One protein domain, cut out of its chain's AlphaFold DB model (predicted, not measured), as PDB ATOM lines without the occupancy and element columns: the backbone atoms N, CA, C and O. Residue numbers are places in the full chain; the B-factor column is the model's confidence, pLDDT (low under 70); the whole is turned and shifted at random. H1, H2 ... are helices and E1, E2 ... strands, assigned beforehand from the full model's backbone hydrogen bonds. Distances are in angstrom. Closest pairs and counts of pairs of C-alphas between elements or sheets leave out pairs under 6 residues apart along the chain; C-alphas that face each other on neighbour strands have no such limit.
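AT A GLANCE: This is residues 154 to 246 of the 246 residues of an uncharacterized protein of Clostridium sp. chh4-2 (UniProt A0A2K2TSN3). A small sheet of three strands, E2, E3 and E4, forms the middle layer between two helices: H1 runs along one face, mostly over E2, and H2 slants over the other face. The small hairpin of E5 and E6 lies on the same side as H2, beside the first part of that helix, and the long loop of residues 167 to 178 extends past one end of the sheet. The printed part has 93 residues, with two named helices and six named strands in the order E1 E2 E3 E4 H1 E5 E6 H2; its class is mixed, helices and strands. The larger sheet has the order E2, E3, E4 and is antiparallel, as is the two-stranded sheet E5, E6. The whole is compact, with a radius of gyration of the C-alphas of 12.7 A and spans of 38 by 27 by 21 A.

HOW THE PARTS SIT: E1, residues 154 to 156, pairs with no named strand; it and E2, residues 160 to 166, meet only through their link. E3, residues 179 to 184, forms an antiparallel hairpin with E2, with N 164 and O 181 at 3.1 A and N 181 and O 164 at 2.8 A, within hydrogen-bond range. E3 is the inner strand and forms a second hairpin with E4, residues 189 to 193, where N 182 and O 190 are 2.9 A apart. E2, E3 and E4 make a meander, each strand the antiparallel neighbour of the one before. H1, residues 196 to 209, is on this sheet at a height of 8.9 A, over E2 and only just over E3, with 3 C-alphas there; it runs along the strands, at 22 degrees to E2 on the local plane. Its closest C-alphas to E2 are those of Gly 199 and Phe 165, 5.6 A apart. E5, residues 218 to 221, and E6, residues 224 to 227, are an antiparallel hairpin, with N 226 and O 219 at 2.8 A. H2, residues 232 to 244, is on the opposite face of the larger sheet from H1, completing three layers, helices on both faces of a sheet. Its height is 7.0 A, and it runs slantwise to the strands, at 48 degrees to E2 on the local plane. The closest C-alphas of H2 and E2 are those of Ala 236 and Ala 161, 5.4 A apart; those of H2 and E6 are Val 235 and Tyr 226, 6.7 A apart. H1 and H2 are apart. In H2 every O i to N i+4 pair is within hydrogen-bond range, in H1 9 of 10.

IN THESE COORDINATES: E1 begins at C-alpha 154, (616.853, 663.814, 683.793), and measures 7.1 A. E2 is 17.3 A long, E3 16.4 A and E4 13.8 A. H1 is 20.2 A long from C-alpha 196 at (598.375, 658.541, 692.288). E5 measures 10.2 A and E6 10.3 A. H2 is 18.4 A long and ends at C-alpha 244, (624.126, 676.432, 701.500).

THE WHOLE: The two C-alphas farthest apart, those of Glu 174 and Arg 246, are 40.5 A from each other. The printed part has no cut. The link from E2 to E3, 12 residues, is long; within it residues 170 to 171 pair with 174 to 175, antiparallel. The mean pLDDT of the printed part is 92.4, and residues 245 to 246 are under 70.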
ATOM      1  N   LEU A 154     615.835 664.439 682.958       92.44
ATOM      2  CA  LEU A 154     616.853 663.814 683.793       92.44
ATOM      3  C   LEU A 154     617.340 664.836 684.816       92.44
ATOM      4  O   LEU A 154     617.734 665.933 684.419       92.44
ATOM      5  N   TYR A 155     617.355 664.438 686.083       93.88
ATOM      6  CA  TYR A 155     617.775 665.243 687.221       93.88
ATOM      7  C   TYR A 155     618.696 664.419 688.112       93.88
ATOM      8  O   TYR A 155     618.423 663.242 688.363       93.88
ATOM      9  N   ARG A 156     619.736 665.039 688.667       95.88
ATOM     10  CA  ARG A 156     620.293 664.536 689.923       95.88
ATOM     11  C   ARG A 156     619.260 664.758 691.013       95.88
ATOM     12  O   ARG A 156     618.634 665.812 691.076       95.88
ATOM     13  N   ILE A 157     619.096 663.784 691.892       96.75
ATOM     14  CA  ILE A 157     618.112 663.833 692.974       96.75
ATOM     15  C   ILE A 157     618.393 665.017 693.907       96.75
ATOM     16  O   ILE A 157     617.466 665.704 694.329       96.75
ATOM     17  N   VAL A 158     619.671 665.325 694.140       95.62
ATOM     18  CA  VAL A 158     620.119 666.494 694.917       95.62
ATOM     19  C   VAL A 158     619.847 667.839 694.235       95.62
ATOM     20  O   VAL A 158     619.911 668.874 694.890       95.62
ATOM     21  N   ASP A 159     619.522 667.848 692.944       94.88
ATOM     22  CA  ASP A 159     619.127 669.054 692.214       94.88
ATOM     23  C   ASP A 159     617.600 669.211 692.145       94.88
ATOM     24  O   ASP A 159     617.113 670.159 691.539       94.88
ATOM     25  N   VAL A 160     616.816 668.311 692.742       96.62
ATOM     26  CA  VAL A 160     615.354 668.449 692.798       96.62
ATOM     27  C   VAL A 160     614.990 669.399 693.939       96.62
ATOM     28  O   VAL A 160     615.126 669.049 695.108       96.62
ATOM     29  N   ALA A 161     614.513 670.597 693.601       96.69
ATOM     30  CA  ALA A 161     614.103 671.604 694.577       96.69
ATOM     31  C   ALA A 161     612.712 671.326 695.155       96.69
ATOM     32  O   ALA A 161     612.498 671.468 696.359       96.69
ATOM     33  N   ALA A 162     611.775 670.899 694.309       97.25
ATOM     34  CA  ALA A 162     610.446 670.478 694.733       97.25
ATOM     35  C   ALA A 162     609.966 669.276 693.924       97.25
ATOM     36  O   ALA A 162     610.230 669.173 692.726       97.25
ATOM     37  N   ILE A 163     609.232 668.379 694.574       97.38
ATOM     38  CA  ILE A 163     608.544 667.269 693.926       97.38
ATOM     39  C   ILE A 163     607.293 666.885 694.707       97.38
ATOM     40  O   ILE A 163     607.371 666.421 695.840       97.38
ATOM     41  N   PHE A 164     606.121 667.049 694.107       96.94
ATOM     42  CA  PHE A 164     604.855 666.741 694.770       96.94
ATOM     43  C   PHE A 164     603.826 666.217 693.777       96.94
ATOM     44  O   PHE A 164     603.908 666.457 692.572       96.94
ATOM     45  N   PHE A 165     602.849 665.479 694.290       96.56
ATOM     46  CA  PHE A 165     601.767 664.917 693.497       96.56
ATOM     47  C   PHE A 165     600.431 665.540 693.905       96.56
ATOM     48  O   PHE A 165     600.146 665.677 695.092       96.56
ATOM     49  N   GLU A 166     599.588 665.862 692.923       95.88
ATOM     50  CA  GLU A 166     598.195 666.241 693.161       95.88
ATOM     51  C   GLU A 166     597.256 665.339 692.353       95.88
ATOM     52  O   GLU A 166     597.403 665.172 691.140       95.88
ATOM     53  N   ALA A 167     596.243 664.774 693.020       94.81
ATOM     54  CA  ALA A 167     595.267 663.895 692.376       94.81
ATOM     55  C   ALA A 167     594.263 664.657 691.491       94.81
ATOM     56  O   ALA A 167     593.726 664.111 690.528       94.81
ATOM     57  N   LYS A 168     593.966 665.910 691.849       92.88
ATOM     58  CA  LYS A 168     592.980 666.773 691.180       92.88
ATOM     59  C   LYS A 168     593.475 668.229 691.160       92.88
ATOM     60  O   LYS A 168     592.812 669.086 691.744       92.88
ATOM     61  N   PRO A 169     594.645 668.510 690.561       92.88
ATOM     62  CA  PRO A 169     595.187 669.862 690.521       92.88
ATOM     63  C   PRO A 169     594.254 670.785 689.737       92.88
ATOM     64  O   PRO A 169     593.718 670.410 688.689       92.88
ATOM     65  N   ILE A 170     594.096 672.006 690.238       90.44
ATOM     66  CA  ILE A 170     593.508 673.118 689.490       90.44
ATOM     67  C   ILE A 170     594.642 674.089 689.176       90.44
ATOM     68  O   ILE A 170     595.273 674.631 690.091       90.44
ATOM     69  N   VAL A 171     594.906 674.277 687.884       88.62
ATOM     70  CA  VAL A 171     595.986 675.116 687.361       88.62
ATOM     71  C   VAL A 171     595.375 676.111 686.389       88.62
ATOM     72  O   VAL A 171     594.725 675.708 685.434       88.62
ATOM     73  N   ASN A 172     595.538 677.410 686.649       88.38
ATOM     74  CA  ASN A 172     594.964 678.482 685.821       88.38
ATOM     75  C   ASN A 172     593.450 678.332 685.550       88.38
ATOM     76  O   ASN A 172     592.968 678.655 684.470       88.38
ATOM     77  N   GLY A 173     592.695 677.821 686.530       89.31
ATOM     78  CA  GLY A 173     591.250 677.589 686.411       89.31
ATOM     79  C   GLY A 173     590.861 676.269 685.735       89.31
ATOM     80  O   GLY A 173     589.697 675.883 685.794       89.31
ATOM     81  N   GLU A 174     591.817 675.531 685.173       90.00
ATOM     82  CA  GLU A 174     591.575 674.236 684.546       90.00
ATOM     83  C   GLU A 174     591.895 673.087 685.498       90.00
ATOM     84  O   GLU A 174     592.926 673.058 686.175       90.00
ATOM     85  N   ARG A 175     591.001 672.097 685.536       91.81
ATOM     86  CA  ARG A 175     591.233 670.861 686.276       91.81
ATOM     87  C   ARG A 175     592.042 669.905 685.411       91.81
ATOM     88  O   ARG A 175     591.546 669.446 684.385       91.81
ATOM     89  N   LEU A 176     593.252 669.565 685.846       88.62
ATOM     90  CA  LEU A 176     594.089 668.613 685.117       88.62
ATOM     91  C   LEU A 176     593.862 667.178 685.601       88.62
ATOM     92  O   LEU A 176     593.273 666.914 686.656       88.62
ATOM     93  N   ASN A 177     594.391 666.241 684.815       92.44
ATOM     94  CA  ASN A 177     594.576 664.860 685.240       92.44
ATOM     95  C   ASN A 177     595.481 664.785 686.487       92.44
ATOM     96  O   ASN A 177     596.239 665.724 686.756       92.44
ATOM     97  N   PRO A 178     595.458 663.667 687.233       93.94
ATOM     98  CA  PRO A 178     596.374 663.467 688.350       93.94
ATOM     99  C   PRO A 178     597.832 663.623 687.883       93.94
ATOM    100  O   PRO A 178     598.228 663.040 686.870       93.94
ATOM    101  N   THR A 179     598.606 664.470 688.566       93.88
ATOM    102  CA  THR A 179     599.861 665.019 688.026       93.88
ATOM    103  C   THR A 179     600.957 665.082 689.084       93.88
ATOM    104  O   THR A 179     600.731 665.507 690.215       93.88
ATOM    105  N   LEU A 180     602.160 664.667 688.686       95.00
ATOM    106  CA  LEU A 180     603.409 664.906 689.400       95.00
ATOM    107  C   LEU A 180     604.014 666.226 688.921       95.00
ATOM    108  O   LEU A 180     604.155 666.437 687.716       95.00
ATOM    109  N   PHE A 181     604.410 667.068 689.862       94.94
ATOM    110  CA  PHE A 181     605.099 668.330 689.637       94.94
ATOM    111  C   PHE A 181     606.539 668.188 690.115       94.94
ATOM    112  O   PHE A 181     606.777 667.633 691.186       94.94
ATOM    113  N   VAL A 182     607.491 668.668 689.320       95.12
ATOM    114  CA  VAL A 182     608.921 668.671 689.643       95.12
ATOM    115  C   VAL A 182     609.476 670.054 689.358       95.12
ATOM    116  O   VAL A 182     609.215 670.606 688.295       95.12
ATOM    117  N   VAL A 183     610.260 670.592 690.283       94.81
ATOM    118  CA  VAL A 183     611.013 671.835 690.112       94.81
ATOM    119  C   VAL A 183     612.480 671.523 690.339       94.81
ATOM    120  O   VAL A 183     612.832 670.929 691.361       94.81
ATOM    121  N   ASP A 184     613.335 671.902 689.396       93.31
ATOM    122  CA  ASP A 184     614.776 671.751 689.555       93.31
ATOM    123  C   ASP A 184     615.403 672.915 690.342       93.31
ATOM    124  O   ASP A 184     614.809 673.974 690.551       93.31
ATOM    125  N   SER A 185     616.643 672.730 690.782       94.00
ATOM    126  CA  SER A 185     617.405 673.707 691.555       94.00
ATOM    127  C   SER A 185     617.784 674.956 690.761       94.00
ATOM    128  O   SER A 185     618.323 675.891 691.351       94.00
ATOM    129  N   ARG A 186     617.492 675.018 689.458       91.44
ATOM    130  CA  ARG A 186     617.655 676.196 688.592       91.44
ATOM    131  C   ARG A 186     616.341 676.963 688.412       91.44
ATOM    132  O   ARG A 186     616.372 678.085 687.916       91.44
ATOM    133  N   GLY A 187     615.225 676.407 688.881       90.75
ATOM    134  CA  GLY A 187     613.898 677.008 688.814       90.75
ATOM    135  C   GLY A 187     613.100 676.628 687.568       90.75
ATOM    136  O   GLY A 187     612.133 677.318 687.245       90.75
ATOM    137  N   ASP A 188     613.475 675.547 686.881       88.94
ATOM    138  CA  ASP A 188     612.679 674.979 685.795       88.94
ATOM    139  C   ASP A 188     611.634 674.001 686.352       88.94
ATOM    140  O   ASP A 188     611.958 673.032 687.043       88.94
ATOM    141  N   GLY A 189     610.362 674.258 686.035       88.38
ATOM    142  CA  GLY A 189     609.224 673.421 686.412       88.38
ATOM    143  C   GLY A 189     608.815 672.440 685.308       88.38
ATOM    144  O   GLY A 189     608.777 672.786 684.125       88.38
ATOM    145  N   MET A 190     608.459 671.218 685.697       89.12
ATOM    146  CA  MET A 190     607.940 670.167 684.824       89.12
ATOM    147  C   MET A 190     606.724 669.499 685.451       89.12
ATOM    148  O   MET A 190     606.669 669.292 686.663       89.12
ATOM    149  N   THR A 191     605.783 669.078 684.611       89.31
ATOM    150  CA  THR A 191     604.619 668.307 685.042       89.31
ATOM    151  C   THR A 191     604.480 667.034 684.222       89.31
ATOM    152  O   THR A 191     604.761 667.014 683.023       89.31
ATOM    153  N   VAL A 192     604.067 665.946 684.871       89.81
ATOM    154  CA  VAL A 192     603.792 664.671 684.201       89.81
ATOM    155  C   VAL A 192     602.531 664.049 684.781       89.81
ATOM    156  O   VAL A 192     602.446 663.783 685.981       89.81
ATOM    157  N   SER A 193     601.551 663.781 683.922       89.94
ATOM    158  CA  SER A 193     600.327 663.087 684.319       89.94
ATOM    159  C   SER A 193     600.607 661.615 684.617       89.94
ATOM    160  O   SER A 193     601.204 660.906 683.807       89.94
ATOM    161  N   MET A 194     600.167 661.142 685.782       90.12
ATOM    162  CA  MET A 194     600.362 659.757 686.213       90.12
ATOM    163  C   MET A 194     599.376 659.344 687.302       90.12
ATOM    164  O   MET A 194     598.752 660.174 687.949       90.12
ATOM    165  N   LYS A 195     599.248 658.035 687.528       90.25
ATOM    166  CA  LYS A 195     598.408 657.499 688.606       90.25
ATOM    167  C   LYS A 195     598.971 657.876 689.976       90.25
ATOM    168  O   LYS A 195     600.183 657.855 690.179       90.25
ATOM    169  N   GLU A 196     598.069 658.113 690.919       92.25
ATOM    170  CA  GLU A 196     598.375 658.541 692.288       92.25
ATOM    171  C   GLU A 196     599.348 657.633 693.025       92.25
ATOM    172  O   GLU A 196     600.327 658.110 693.593       92.25
ATOM    173  N   ASN A 197     599.143 656.319 692.953       91.19
ATOM    174  CA  ASN A 197     600.047 655.374 693.598       91.19
ATOM    175  C   ASN A 197     601.491 655.506 693.089       91.19
ATOM    176  O   ASN A 197     602.417 655.398 693.879       91.19
ATOM    177  N   VAL A 198     601.687 655.772 691.793       91.31
ATOM    178  CA  VAL A 198     603.023 655.950 691.206       91.31
ATOM    179  C   VAL A 198     603.606 657.304 691.584       91.31
ATOM    180  O   VAL A 198     604.761 657.362 691.985       91.31
ATOM    181  N   GLY A 199     602.813 658.375 691.496       94.00
ATOM    182  CA  GLY A 199     603.255 659.723 691.853       94.00
ATOM    183  C   GLY A 199     603.710 659.819 693.307       94.00
ATOM    184  O   GLY A 199     604.832 660.244 693.569       94.00
ATOM    185  N   ASN A 200     602.890 659.334 694.242       94.62
ATOM    186  CA  ASN A 200     603.228 659.317 695.668       94.62
ATOM    187  C   ASN A 200     604.455 658.442 695.965       94.62
ATOM    188  O   ASN A 200     605.277 658.787 696.811       94.62
ATOM    189  N   GLU A 201     604.599 657.318 695.261       94.44
ATOM    190  CA  GLU A 201     605.756 656.441 695.418       94.44
ATOM    191  C   GLU A 201     607.049 657.097 694.916       94.44
ATOM    192  O   GLU A 201     608.066 657.023 695.602       94.44
ATOM    193  N   ILE A 202     607.003 657.820 693.790       95.38
ATOM    194  CA  ILE A 202     608.134 658.625 693.310       95.38
ATOM    195  C   ILE A 202     608.486 659.703 694.339       95.38
ATOM    196  O   ILE A 202     609.643 659.782 694.741       95.38
ATOM    197  N   VAL A 203     607.512 660.501 694.801       96.56
ATOM    198  CA  VAL A 203     607.746 661.558 695.808       96.56
ATOM    199  C   VAL A 203     608.456 660.979 697.031       96.56
ATOM    200  O   VAL A 203     609.447 661.541 697.490       96.56
ATOM    201  N   ARG A 204     608.005 659.816 697.513       96.00
ATOM    202  CA  ARG A 204     608.610 659.106 698.644       96.00
ATOM    203  C   ARG A 204     610.044 658.643 698.367       96.00
ATOM    204  O   ARG A 204     610.903 658.773 699.232       96.00
ATOM    205  N   GLU A 205     610.319 658.064 697.201       95.06
ATOM    206  CA  GLU A 205     611.668 657.584 696.871       95.06
ATOM    207  C   GLU A 205     612.668 658.726 696.661       95.06
ATOM    208  O   GLU A 205     613.838 658.590 697.032       95.06
ATOM    209  N   ILE A 206     612.208 659.860 696.127       95.62
ATOM    210  CA  ILE A 206     613.027 661.063 695.984       95.62
ATOM    211  C   ILE A 206     613.252 661.732 697.341       95.62
ATOM    212  O   ILE A 206     614.393 662.059 697.647       95.62
ATOM    213  N   SER A 207     612.234 661.864 698.195       95.75
ATOM    214  CA  SER A 207     612.383 662.512 699.508       95.75
ATOM    215  C   SER A 207     613.291 661.743 700.470       95.75
ATOM    216  O   SER A 207     614.011 662.355 701.254       95.75
ATOM    217  N   LYS A 208     613.344 660.408 700.372       95.12
ATOM    218  CA  LYS A 208     614.328 659.589 701.105       95.12
ATOM    219  C   LYS A 208     615.773 659.953 700.751       95.12
ATOM    220  O   LYS A 208     616.633 659.965 701.624       95.12
ATOM    221  N   ARG A 209     616.038 660.214 699.468       95.31
ATOM    222  CA  ARG A 209     617.380 660.482 698.918       95.31
ATOM    223  C   ARG A 209     617.732 661.971 698.935       95.31
ATOM    224  O   ARG A 209     618.901 662.326 699.030       95.31
ATOM    225  N   ASN A 210     616.725 662.836 698.900       96.56
ATOM    226  CA  ASN A 210     616.838 664.274 699.082       96.56
ATOM    227  C   ASN A 210     615.769 664.785 700.070       96.56
ATOM    228  O   ASN A 210     614.732 665.305 699.651       96.56
ATOM    229  N   PRO A 211     616.038 664.702 701.387       94.56
ATOM    230  CA  PRO A 211     615.126 665.196 702.423       94.56
ATOM    231  C   PRO A 211     614.908 666.716 702.419       94.56
ATOM    232  O   PRO A 211     614.083 667.210 703.179       94.56
ATOM    233  N   ARG A 212     615.677 667.469 701.618       93.56
ATOM    234  CA  ARG A 212     615.579 668.934 701.518       93.56
ATOM    235  C   ARG A 212     614.602 669.372 700.428       93.56
ATOM    236  O   ARG A 212     614.229 670.542 700.399       93.56
ATOM    237  N   ALA A 213     614.231 668.468 699.522       95.31
ATOM    238  CA  ALA A 213     613.268 668.762 698.476       95.31
ATOM    239  C   ALA A 213     611.901 669.078 699.093       95.31
ATOM    240  O   ALA A 213     611.429 668.391 700.000       95.31
ATOM    241  N   VAL A 214     611.239 670.097 698.563       95.75
ATOM    242  CA  VAL A 214     609.882 670.461 698.962       95.75
ATOM    243  C   VAL A 214     608.903 669.420 698.421       95.75
ATOM    244  O   VAL A 214     608.767 669.269 697.208       95.75
ATOM    245  N   THR A 215     608.203 668.702 699.303       96.06
ATOM    246  CA  THR A 215     607.288 667.612 698.910       96.06
ATOM    247  C   THR A 215     605.808 667.982 698.919       96.06
ATOM    248  O   THR A 215     604.944 667.118 698.759       96.06
ATOM    249  N   THR A 216     605.490 669.259 699.121       94.31
ATOM    250  CA  THR A 216     604.125 669.795 699.115       94.31
ATOM    251  C   THR A 216     604.042 670.992 698.182       94.31
ATOM    252  O   THR A 216     605.029 671.679 697.940       94.31
ATOM    253  N   ARG A 217     602.846 671.276 697.661       94.50
ATOM    254  CA  ARG A 217     602.650 672.438 696.792       94.50
ATOM    255  C   ARG A 217     602.913 673.754 697.519       94.50
ATOM    256  O   ARG A 217     603.586 674.625 696.986       94.50
ATOM    257  N   ARG A 218     602.335 673.914 698.710       94.31
ATOM    258  CA  ARG A 218     602.453 675.135 699.508       94.31
ATOM    259  C   ARG A 218     603.340 674.889 700.713       94.31
ATOM    260  O   ARG A 218     603.186 673.862 701.380       94.31
ATOM    261  N   ILE A 219     604.236 675.831 700.972       93.62
ATOM    262  CA  ILE A 219     605.111 675.846 702.143       93.62
ATOM    263  C   ILE A 219     605.224 677.264 702.691       93.62
ATOM    264  O   ILE A 219     605.184 678.228 701.931       93.62
ATOM    265  N   SER A 220     605.427 677.371 703.997       92.75
ATOM    266  CA  SER A 220     605.723 678.632 704.673       92.75
ATOM    267  C   SER A 220     607.122 678.543 705.269       92.75
ATOM    268  O   SER A 220     607.434 677.588 705.980       92.75
ATOM    269  N   TYR A 221     607.976 679.521 704.979       90.12
ATOM    270  CA  TYR A 221     609.342 679.589 705.497       90.12
ATOM    271  C   TYR A 221     609.706 681.039 705.823       90.12
ATOM    272  O   TYR A 221     609.510 681.927 704.994       90.12
ATOM    273  N   ASN A 222     610.208 681.285 707.038       88.62
ATOM    274  CA  ASN A 222     610.537 682.624 707.552       88.62
ATOM    275  C   ASN A 222     609.409 683.661 707.365       88.62
ATOM    276  O   ASN A 222     609.652 684.795 706.962       88.62
ATOM    277  N   GLY A 223     608.158 683.262 707.626       90.12
ATOM    278  CA  GLY A 223     606.988 684.143 707.511       90.12
ATOM    279  C   GLY A 223     606.556 684.467 706.075       90.12
ATOM    280  O   GLY A 223     605.650 685.275 705.892       90.12
ATOM    281  N   LYS A 224     607.176 683.845 705.063       93.94
ATOM    282  CA  LYS A 224     606.782 683.953 703.655       93.94
ATOM    283  C   LYS A 224     606.189 682.638 703.161       93.94
ATOM    284  O   LYS A 224     606.768 681.574 703.376       93.94
ATOM    285  N   ASP A 225     605.073 682.740 702.451       95.00
ATOM    286  CA  ASP A 225     604.429 681.611 701.784       95.00
ATOM    287  C   ASP A 225     604.946 681.455 700.352       95.00
ATOM    288  O   ASP A 225     605.160 682.436 699.634       95.00
ATOM    289  N   TYR A 226     605.123 680.203 699.943       95.19
ATOM    290  CA  TYR A 226     605.549 679.809 698.607       95.19
ATOM    291  C   TYR A 226     604.557 678.796 698.031       95.19
ATOM    292  O   TYR A 226     604.164 677.847 698.712       95.19
ATOM    293  N   ASP A 227     604.184 678.964 696.763       94.56
ATOM    294  CA  ASP A 227     603.443 677.984 695.966       94.56
ATOM    295  C   ASP A 227     604.374 677.419 694.885       94.56
ATOM    296  O   ASP A 227     604.624 678.047 693.855       94.56
ATOM    297  N   ALA A 228     604.873 676.204 695.108       93.31
ATOM    298  CA  ALA A 228     605.768 675.490 694.206       93.31
ATOM    299  C   ALA A 228     605.147 675.170 692.840       93.31
ATOM    300  O   ALA A 228     605.866 674.692 691.971       93.31
ATOM    301  N   LEU A 229     603.850 675.431 692.623       90.81
ATOM    302  CA  LEU A 229     603.239 675.383 691.298       90.81
ATOM    303  C   LEU A 229     603.411 676.682 690.500       90.81
ATOM    304  O   LEU A 229     603.412 676.630 689.276       90.81
ATOM    305  N   TYR A 230     603.491 677.838 691.153       91.56
ATOM    306  CA  TYR A 230     603.471 679.138 690.468       91.56
ATOM    307  C   TYR A 230     604.746 679.955 690.677       91.56
ATOM    308  O   TYR A 230     605.010 680.879 689.915       91.56
ATOM    309  N   GLN A 231     605.550 679.600 691.679       93.94
ATOM    310  CA  GLN A 231     606.736 680.335 692.118       93.94
ATOM    311  C   GLN A 231     607.984 679.439 692.049       93.94
ATOM    312  O   GLN A 231     608.717 679.273 693.025       93.94
ATOM    313  N   TYR A 232     608.202 678.787 690.897       92.44
ATOM    314  CA  TYR A 232     609.297 677.821 690.706       92.44
ATOM    315  C   TYR A 232     610.673 678.423 691.011       92.44
ATOM    316  O   TYR A 232     611.515 677.775 691.629       92.44
ATOM    317  N   GLN A 233     610.897 679.670 690.590       94.94
ATOM    318  CA  GLN A 233     612.174 680.361 690.746       94.94
ATOM    319  C   GLN A 233     612.462 680.687 692.214       94.94
ATOM    320  O   GLN A 233     613.579 680.481 692.690       94.94
ATOM    321  N   GLU A 234     611.449 681.134 692.951       95.56
ATOM    322  CA  GLU A 234     611.538 681.432 694.376       95.56
ATOM    323  C   GLU A 234     611.724 680.161 695.201       95.56
ATOM    324  O   GLU A 234     612.553 680.148 696.108       95.56
ATOM    325  N   VAL A 235     611.018 679.078 694.861       95.75
ATOM    326  CA  VAL A 235     611.182 677.776 695.524       95.75
ATOM    327  C   VAL A 235     612.563 677.184 695.254       95.75
ATOM    328  O   VAL A 235     613.213 676.705 696.181       95.75
ATOM    329  N   ALA A 236     613.071 677.274 694.023       95.81
ATOM    330  CA  ALA A 236     614.444 676.879 693.722       95.81
ATOM    331  C   ALA A 236     615.470 677.761 694.454       95.81
ATOM    332  O   ALA A 236     616.492 677.263 694.925       95.81
ATOM    333  N   GLY A 237     615.198 679.062 694.594       95.25
ATOM    334  CA  GLY A 237     615.996 679.986 695.402       95.25
ATOM    335  C   GLY A 237     616.075 679.568 696.866       95.25
ATOM    336  O   GLY A 237     617.178 679.399 697.388       95.25
ATOM    337  N   LEU A 238     614.918 679.320 697.481       94.06
ATOM    338  CA  LEU A 238     614.803 678.819 698.847       94.06
ATOM    339  C   LEU A 238     615.550 677.489 699.020       94.06
ATOM    340  O   LEU A 238     616.323 677.321 699.960       94.06
ATOM    341  N   TYR A 239     615.384 676.556 698.084       95.12
ATOM    342  CA  TYR A 239     616.086 675.275 698.112       95.12
ATOM    343  C   TYR A 239     617.613 675.445 698.104       95.12
ATOM    344  O   TYR A 239     618.323 674.806 698.887       95.12
ATOM    345  N   ARG A 240     618.140 676.338 697.253       94.62
ATOM    346  CA  ARG A 240     619.577 676.649 697.208       94.62
ATOM    347  C   ARG A 240     620.068 677.282 698.512       94.62
ATOM    348  O   ARG A 240     621.188 676.994 698.919       94.62
ATOM    349  N   GLU A 241     619.262 678.120 699.160       91.38
ATOM    350  CA  GLU A 241     619.580 678.711 700.468       91.38
ATOM    351  C   GLU A 241     619.669 677.639 701.564       91.38
ATOM    352  O   GLU A 241     620.678 677.553 702.264       91.38
ATOM    353  N   ILE A 242     618.676 676.747 701.636       87.94
ATOM    354  CA  ILE A 242     618.656 675.601 702.561       87.94
ATOM    355  C   ILE A 242     619.869 674.688 702.338       87.94
ATOM    356  O   ILE A 242     620.421 674.133 703.285       87.94
ATOM    357  N   CYS A 243     620.309 674.522 701.089       87.25
ATOM    358  CA  CYS A 243     621.467 673.688 700.785       87.25
ATOM    359  C   CYS A 243     622.819 674.335 701.116       87.25
ATOM    360  O   CYS A 243     623.779 673.588 701.287       87.25
ATOM    361  N   LYS A 244     622.899 675.672 701.192       82.88
ATOM    362  CA  LYS A 244     624.126 676.432 701.500       82.88
ATOM    363  C   LYS A 244     624.354 676.678 702.991       82.88
ATOM    364  O   LYS A 244     625.466 677.012 703.372       82.88
ATOM    365  N   SER A 245     623.323 676.585 703.826       62.50
ATOM    366  CA  SER A 245     623.389 676.916 705.260       62.50
ATOM    367  C   SER A 245     624.042 675.828 706.137       62.50
ATOM    368  O   SER A 245     623.772 675.745 707.335       62.50
ATOM    369  N   ARG A 246     624.917 674.999 705.555       48.53
ATOM    370  CA  ARG A 246     625.745 673.971 706.204       48.53
ATOM    371  C   ARG A 246     627.079 673.846 705.484       48.53
ATOM    372  O   ARG A 246     628.030 673.393 706.151       48.53
TER     373      ARG A 246